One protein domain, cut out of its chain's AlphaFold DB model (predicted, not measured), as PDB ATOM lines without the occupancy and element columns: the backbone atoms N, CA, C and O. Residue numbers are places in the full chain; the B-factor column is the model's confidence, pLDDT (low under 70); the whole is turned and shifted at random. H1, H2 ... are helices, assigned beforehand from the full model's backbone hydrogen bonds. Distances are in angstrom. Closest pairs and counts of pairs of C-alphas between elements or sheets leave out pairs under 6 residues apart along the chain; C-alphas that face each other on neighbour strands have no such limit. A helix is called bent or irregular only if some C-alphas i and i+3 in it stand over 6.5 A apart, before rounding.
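What this domain is: This is residues 34 to 87 of the 88 residues of an uncharacterized protein of Proteobacteria bacterium (UniProt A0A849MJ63). Three helices make a small up-and-down bundle, with H1 and H2 side by side as a helical hairpin and the shorter H3 folded back along them. H3 meets the other two helices near one end of the bundle, at residues 34 to 37 of H1 and 64 to 68 of H2, and the three centres make a triangle in which H1 and H2, 9.9 A apart, are the nearest pair. The printed part has 54 residues, with three named helices in the order H1, H2, H3 and no named strand, and its class is all helix. It is compact, with a radius of gyration of the C-alphas of 11.1 A, yet elongated, spanning 34 by 21 by 17 A.

How they stand to each other: The longest helix is H2, residues 51 to 68. H1, residues 34 to 47, touches H2, and the closest C-alphas, those of Ile 45 and Ala 54, are 5.5 A apart. H1 and H2 run opposite ways at a shallow tilt of 22 degrees, a helical hairpin with centres 9.9 A apart. H3, residues 74 to 85, touches H2 at residues 64 to 68 of H2 alone, and the closest C-alphas, those of Leu 68 and Ala 74, are 6.3 A apart. H2 and H3 form a second helical hairpin, running opposite ways at a shallow tilt of 12 degrees. H3 touches H1 at residues 34 to 37 of H1 alone, with the C-alphas of Ala 34 and Tyr 78 closest at 5.0 A. H1 and H3 run the same way at a shallow tilt of 34 degrees, only just short of steep. In H2 and H3 every O i to N i+4 pair is within hydrogen-bond range, and in H1 8 of 10 are.

Where its parts are: H2 measures 25.5 A from C-alpha 51 at (33.854, -42.780, -5.615) to C-alpha 68. H1 measures 20.9 A and begins at C-alpha 34, (19.941, -39.755, -24.304). H1 is irregular, but only just: C-alphas 43 and 46 are 6.7 A apart. H3 measures 16.7 A and ends at C-alpha 85, (31.475, -42.940, -22.894).

The domain as a whole: The two C-alphas farthest apart, those of Glu 49 and Asp 71, are 35.0 A apart. The printed part runs from residue 34 to residue 87 with no cut. Both links are tight, with 3 residues between H1 and H2 and 5 between H2 and H3. The mean pLDDT of the printed part is 92.9, and residues 86 to 87 are under 70.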
ATOM      1  N   ALA A  34      19.255 -40.503 -25.357       96.75
ATOM      2  CA  ALA A  34      19.941 -39.755 -24.304       96.75
ATOM      3  C   ALA A  34      19.308 -40.000 -22.925       96.75
ATOM      4  O   ALA A  34      20.023 -40.255 -21.957       96.75
ATOM      5  N   THR A  35      17.974 -39.980 -22.846       97.56
ATOM      6  CA  THR A  35      17.232 -40.232 -21.600       97.56
ATOM      7  C   THR A  35      17.497 -41.638 -21.068       97.56
ATOM      8  O   THR A  35      17.750 -41.804 -19.875       97.56
ATOM      9  N   GLU A  36      17.496 -42.643 -21.943       97.62
ATOM     10  CA  GLU A  36      17.730 -44.031 -21.542       97.62
ATOM     11  C   GLU A  36      19.169 -44.267 -21.066       97.62
ATOM     12  O   GLU A  36      19.386 -44.899 -20.032       97.62
ATOM     13  N   ILE A  37      20.168 -43.697 -21.749       95.25
ATOM     14  CA  ILE A  37      21.566 -43.799 -21.302       95.25
ATOM     15  C   ILE A  37      21.759 -43.099 -19.955       95.25
ATOM     16  O   ILE A  37      22.465 -43.620 -19.089       95.25
ATOM     17  N   ILE A  38      21.126 -41.939 -19.758       96.44
ATOM     18  CA  ILE A  38      21.131 -41.242 -18.470       96.44
ATOM     19  C   ILE A  38      20.553 -42.146 -17.378       96.44
ATOM     20  O   ILE A  38      21.213 -42.325 -16.356       96.44
ATOM     21  N   ARG A  39      19.386 -42.763 -17.603       97.75
ATOM     22  CA  ARG A  39      18.746 -43.676 -16.642       97.75
ATOM     23  C   ARG A  39      19.677 -44.825 -16.249       97.75
ATOM     24  O   ARG A  39      19.925 -45.039 -15.065       97.75
ATOM     25  N   ILE A  40      20.248 -45.517 -17.235       94.88
ATOM     26  CA  ILE A  40      21.188 -46.627 -17.005       94.88
ATOM     27  C   ILE A  40      22.431 -46.146 -16.240       94.88
ATOM     28  O   ILE A  40      22.910 -46.816 -15.325       94.88
ATOM     29  N   SER A  41      22.950 -44.965 -16.580       93.81
ATOM     30  CA  SER A  41      24.117 -44.388 -15.906       93.81
ATOM     31  C   SER A  41      23.830 -44.038 -14.443       93.81
ATOM     32  O   SER A  41      24.711 -44.184 -13.596       93.81
ATOM     33  N   GLU A  42      22.608 -43.604 -14.123       95.75
ATOM     34  CA  GLU A  42      22.168 -43.367 -12.743       95.75
ATOM     35  C   GLU A  42      22.099 -44.660 -11.933       95.75
ATOM     36  O   GLU A  42      22.565 -44.691 -10.794       95.75
ATOM     37  N   GLU A  43      21.593 -45.736 -12.533       95.44
ATOM     38  CA  GLU A  43      21.512 -47.061 -11.907       95.44
ATOM     39  C   GLU A  43      22.893 -47.677 -11.642       95.44
ATOM     40  O   GLU A  43      23.060 -48.432 -10.685       95.44
ATOM     41  N   ALA A  44      23.901 -47.316 -12.440       90.25
ATOM     42  CA  ALA A  44      25.271 -47.790 -12.266       90.25
ATOM     43  C   ALA A  44      26.036 -47.076 -11.132       90.25
ATOM     44  O   ALA A  44      26.968 -47.648 -10.565       90.25
ATOM     45  N   ILE A  45      25.665 -45.840 -10.771       93.56
ATOM     46  CA  ILE A  45      26.389 -45.034  -9.769       93.56
ATOM     47  C   ILE A  45      26.477 -45.709  -8.385       93.56
ATOM     48  O   ILE A  45      27.570 -45.708  -7.817       93.56
ATOM     49  N   PRO A  46      25.395 -46.273  -7.809       92.69
ATOM     50  CA  PRO A  46      25.457 -46.935  -6.505       92.69
ATOM     51  C   PRO A  46      26.411 -48.134  -6.461       92.69
ATOM     52  O   PRO A  46      26.935 -48.448  -5.395       92.69
ATOM     53  N   ALA A  47      26.640 -48.787  -7.604       90.31
ATOM     54  CA  ALA A  47      27.528 -49.940  -7.734       90.31
ATOM     55  C   ALA A  47      28.988 -49.558  -8.043       90.31
ATOM     56  O   ALA A  47      29.847 -50.435  -8.127       90.31
ATOM     57  N   ALA A  48      29.296 -48.270  -8.228       88.94
ATOM     58  CA  ALA A  48      30.637 -47.825  -8.585       88.94
ATOM     59  C   ALA A  48      31.606 -47.908  -7.391       88.94
ATOM     60  O   ALA A  48      31.449 -47.205  -6.392       88.94
ATOM     61  N   GLU A  49      32.661 -48.714  -7.530       90.25
ATOM     62  CA  GLU A  49      33.719 -48.848  -6.517       90.25
ATOM     63  C   GLU A  49      34.566 -47.567  -6.388       90.25
ATOM     64  O   GLU A  49      34.928 -47.145  -5.285       90.25
ATOM     65  N   ASP A  50      34.846 -46.896  -7.512       93.44
ATOM     66  CA  ASP A  50      35.570 -45.624  -7.532       93.44
ATOM     67  C   ASP A  50      34.621 -44.441  -7.290       93.44
ATOM     68  O   ASP A  50      33.967 -43.917  -8.200       93.44
ATOM     69  N   LYS A  51      34.628 -43.952  -6.045       91.44
ATOM     70  CA  LYS A  51      33.854 -42.780  -5.615       91.44
ATOM     71  C   LYS A  51      34.134 -41.528  -6.452       91.44
ATOM     72  O   LYS A  51      33.220 -40.750  -6.706       91.44
ATOM     73  N   LYS A  52      35.375 -41.301  -6.896       92.81
ATOM     74  CA  LYS A  52      35.734 -40.107  -7.680       92.81
ATOM     75  C   LYS A  52      35.116 -40.169  -9.072       92.81
ATOM     76  O   LYS A  52      34.628 -39.153  -9.572       92.81
ATOM     77  N   ASN A  53      35.124 -41.343  -9.695       88.56
ATOM     78  CA  ASN A  53      34.479 -41.543 -10.990       88.56
ATOM     79  C   ASN A  53      32.952 -41.501 -10.877       88.56
ATOM     80  O   ASN A  53      32.316 -40.884 -11.732       88.56
ATOM     81  N   ALA A  54      32.382 -42.030  -9.791       93.44
ATOM     82  CA  ALA A  54      30.956 -41.907  -9.494       93.44
ATOM     83  C   ALA A  54      30.517 -40.435  -9.378       93.44
ATOM     84  O   ALA A  54      29.548 -40.024 -10.010       93.44
ATOM     85  N   GLU A  55      31.267 -39.604  -8.646       95.69
ATOM     86  CA  GLU A  55      30.973 -38.169  -8.519       95.69
ATOM     87  C   GLU A  55      31.123 -37.407  -9.845       95.69
ATOM     88  O   GLU A  55      30.321 -36.525 -10.155       95.69
ATOM     89  N   LYS A  56      32.116 -37.752 -10.676       93.12
ATOM     90  CA  LYS A  56      32.227 -37.188 -12.034       93.12
ATOM     91  C   LYS A  56      31.031 -37.573 -12.903       93.12
ATOM     92  O   LYS A  56      30.519 -36.729 -13.635       93.12
ATOM     93  N   LEU A  57      30.596 -38.829 -12.825       93.38
ATOM     94  CA  LEU A  57      29.445 -39.319 -13.575       93.38
ATOM     95  C   LEU A  57      28.156 -38.613 -13.135       93.38
ATOM     96  O   LEU A  57      27.435 -38.122 -13.997       93.38
ATOM     97  N   LYS A  58      27.928 -38.443 -11.824       96.00
ATOM     98  CA  LYS A  58      26.805 -37.649 -11.287       96.00
ATOM     99  C   LYS A  58      26.763 -36.237 -11.867       96.00
ATOM    100  O   LYS A  58      25.707 -35.780 -12.293       96.00
ATOM    101  N   LYS A  59      27.910 -35.549 -11.913       96.44
ATOM    102  CA  LYS A  59      28.000 -34.187 -12.466       96.44
ATOM    103  C   LYS A  59      27.651 -34.138 -13.953       96.44
ATOM    104  O   LYS A  59      26.903 -33.256 -14.354       96.44
ATOM    105  N   ARG A  60      28.147 -35.090 -14.750       95.31
ATOM    106  CA  ARG A  60      27.804 -35.188 -16.180       95.31
ATOM    107  C   ARG A  60      26.324 -35.475 -16.397       95.31
ATOM    108  O   ARG A  60      25.700 -34.826 -17.220       95.31
ATOM    109  N   ILE A  61      25.747 -36.392 -15.623       96.69
ATOM    110  CA  ILE A  61      24.313 -36.690 -15.695       96.69
ATOM    111  C   ILE A  61      23.476 -35.447 -15.377       96.69
ATOM    112  O   ILE A  61      22.519 -35.161 -16.091       96.69
ATOM    113  N   ALA A  62      23.840 -34.695 -14.334       97.56
ATOM    114  CA  ALA A  62      23.149 -33.458 -13.988       97.56
ATOM    115  C   ALA A  62      23.230 -32.414 -15.118       97.56
ATOM    116  O   ALA A  62      22.214 -31.801 -15.444       97.56
ATOM    117  N   ASP A  63      24.401 -32.261 -15.748       97.69
ATOM    118  CA  ASP A  63      24.592 -31.397 -16.921       97.69
ATOM    119  C   ASP A  63      23.699 -31.824 -18.096       97.69
ATOM    120  O   ASP A  63      22.893 -31.033 -18.584       97.69
ATOM    121  N   TRP A  64      23.755 -33.098 -18.493       97.25
ATOM    122  CA  TRP A  64      22.950 -33.614 -19.602       97.25
ATOM    123  C   TRP A  64      21.449 -33.500 -19.347       97.25
ATOM    124  O   TRP A  64      20.707 -33.128 -20.255       97.25
ATOM    125  N   LYS A  65      20.984 -33.766 -18.118       97.69
ATOM    126  CA  LYS A  65      19.578 -33.566 -17.736       97.69
ATOM    127  C   LYS A  65      19.170 -32.100 -17.857       97.69
ATOM    128  O   LYS A  65      18.124 -31.817 -18.437       97.69
ATOM    129  N   SER A  66      20.000 -31.181 -17.358       98.12
ATOM    130  CA  SER A  66      19.746 -29.740 -17.459       98.12
ATOM    131  C   SER A  66      19.659 -29.284 -18.916       98.12
ATOM    132  O   SER A  66      18.761 -28.523 -19.277       98.12
ATOM    133  N   ARG A  67      20.557 -29.779 -19.772       97.44
ATOM    134  CA  ARG A  67      20.578 -29.471 -21.206       97.44
ATOM    135  C   ARG A  67      19.375 -30.067 -21.930       97.44
ATOM    136  O   ARG A  67      18.745 -29.365 -22.713       97.44
ATOM    137  N   LEU A  68      18.963 -31.295 -21.598       96.06
ATOM    138  CA  LEU A  68      17.751 -31.911 -22.159       96.06
ATOM    139  C   LEU A  68      16.480 -31.145 -21.786       96.06
ATOM    140  O   LEU A  68      15.535 -31.136 -22.572       96.06
ATOM    141  N   SER A  69      16.433 -30.530 -20.601       95.56
ATOM    142  CA  SER A  69      15.313 -29.671 -20.192       95.56
ATOM    143  C   SER A  69      15.351 -28.261 -20.787       95.56
ATOM    144  O   SER A  69      14.398 -27.511 -20.611       95.56
ATOM    145  N   SER A  70      16.444 -27.896 -21.458       94.50
ATOM    146  CA  SER A  70      16.584 -26.626 -22.172       94.50
ATOM    147  C   SER A  70      16.204 -26.773 -23.651       94.50
ATOM    148  O   SER A  70      15.939 -27.880 -24.121       94.50
ATOM    149  N   ASP A  71      16.238 -25.670 -24.400       92.25
ATOM    150  CA  ASP A  71      16.010 -25.653 -25.854       92.25
ATOM    151  C   ASP A  71      17.228 -26.147 -26.671       92.25
ATOM    152  O   ASP A  71      17.301 -25.942 -27.884       92.25
ATOM    153  N   GLU A  72      18.217 -26.782 -26.031       95.38
ATOM    154  CA  GLU A  72      19.339 -27.402 -26.736       95.38
ATOM    155  C   GLU A  72      18.880 -28.611 -27.577       95.38
ATOM    156  O   GLU A  72      18.062 -29.429 -27.150       95.38
ATOM    157  N   ASP A  73      19.450 -28.747 -28.779       94.69
ATOM    158  CA  ASP A  73      19.223 -29.891 -29.665       94.69
ATOM    159  C   ASP A  73      19.621 -31.210 -28.977       94.69
ATOM    160  O   ASP A  73      20.781 -31.436 -28.611       94.69
ATOM    161  N   ALA A  74      18.653 -32.118 -28.844       96.31
ATOM    162  CA  ALA A  74      18.840 -33.397 -28.174       96.31
ATOM    163  C   ALA A  74      19.890 -34.290 -28.852       96.31
ATOM    164  O   ALA A  74      20.530 -35.099 -28.176       96.31
ATOM    165  N   CYS A  75      20.119 -34.142 -30.160       95.75
ATOM    166  CA  CYS A  75      21.167 -34.879 -30.858       95.75
ATOM    167  C   CYS A  75      22.574 -34.409 -30.475       95.75
ATOM    168  O   CYS A  75      23.481 -35.240 -30.407       95.75
ATOM    169  N   ASN A  76      22.763 -33.129 -30.137       96.25
ATOM    170  CA  ASN A  76      24.047 -32.644 -29.621       96.25
ATOM    171  C   ASN A  76      24.349 -33.240 -28.244       96.25
ATOM    172  O   ASN A  76      25.471 -33.682 -27.988       96.25
ATOM    173  N   ILE A  77      23.334 -33.321 -27.385       97.19
ATOM    174  CA  ILE A  77      23.458 -33.920 -26.054       97.19
ATOM    175  C   ILE A  77      23.736 -35.422 -26.174       97.19
ATOM    176  O   ILE A  77      24.656 -35.934 -25.542       97.19
ATOM    177  N   TYR A  78      23.001 -36.129 -27.038       95.44
ATOM    178  CA  TYR A  78      23.234 -37.548 -27.300       95.44
ATOM    179  C   TYR A  78      24.664 -37.822 -27.795       95.44
ATOM    180  O   TYR A  78      25.335 -38.724 -27.293       95.44
ATOM    181  N   GLN A  79      25.180 -37.014 -28.725       94.56
ATOM    182  CA  GLN A  79      26.565 -37.145 -29.185       94.56
ATOM    183  C   GLN A  79      27.592 -36.870 -28.081       94.56
ATOM    184  O   GLN A  79      28.632 -37.529 -28.039       94.56
ATOM    185  N   ASP A  80      27.328 -35.913 -27.195       94.94
ATOM    186  CA  ASP A  80      28.195 -35.613 -26.054       94.94
ATOM    187  C   ASP A  80      28.247 -36.769 -25.038       94.94
ATOM    188  O   ASP A  80      29.324 -37.139 -24.556       94.94
ATOM    189  N   ILE A  81      27.102 -37.418 -24.794       94.31
ATOM    190  CA  ILE A  81      27.012 -38.655 -24.003       94.31
ATOM    191  C   ILE A  81      27.890 -39.748 -24.622       94.31
ATOM    192  O   ILE A  81      28.722 -40.340 -23.927       94.31
ATOM    193  N   LEU A  82      27.763 -39.986 -25.933       91.75
ATOM    194  CA  LEU A  82      28.566 -40.994 -26.630       91.75
ATOM    195  C   LEU A  82      30.068 -40.688 -26.542       91.75
ATOM    196  O   LEU A  82      30.846 -41.567 -26.174       91.75
ATOM    197  N   LYS A  83      30.483 -39.439 -26.786       90.44
ATOM    198  CA  LYS A  83      31.894 -39.016 -26.667       90.44
ATOM    199  C   LYS A  83      32.446 -39.214 -25.256       90.44
ATOM    200  O   LYS A  83      33.589 -39.637 -25.076       90.44
ATOM    201  N   SER A  84      31.629 -38.935 -24.245       85.88
ATOM    202  CA  SER A  84      32.004 -39.124 -22.844       85.88
ATOM    203  C   SER A  84      32.147 -40.600 -22.469       85.88
ATOM    204  O   SER A  84      32.969 -40.927 -21.616       85.88
ATOM    205  N   SER A  85      31.385 -41.490 -23.111       72.81
ATOM    206  CA  SER A  85      31.475 -42.940 -22.894       72.81
ATOM    207  C   SER A  85      32.726 -43.578 -23.509       72.81
ATOM    208  O   SER A  85      33.200 -44.592 -23.009       72.81
ATOM    209  N   THR A  86      33.306 -42.963 -24.547       64.12
ATOM    210  CA  THR A  86      34.486 -43.481 -25.264       64.12
ATOM    211  C   THR A  86      35.819 -42.889 -24.798       64.12
ATOM    212  O   THR A  86      36.861 -43.261 -25.325       64.12
ATOM    213  N   SER A  87      35.806 -41.942 -23.855       58.16
ATOM    214  CA  SER A  87      36.997 -41.202 -23.394       58.16
ATOM    215  C   SER A  87      37.590 -41.742 -22.079       58.16
ATOM    216  O   SER A  87      38.164 -40.971 -21.307       58.16
TER     217      SER A  87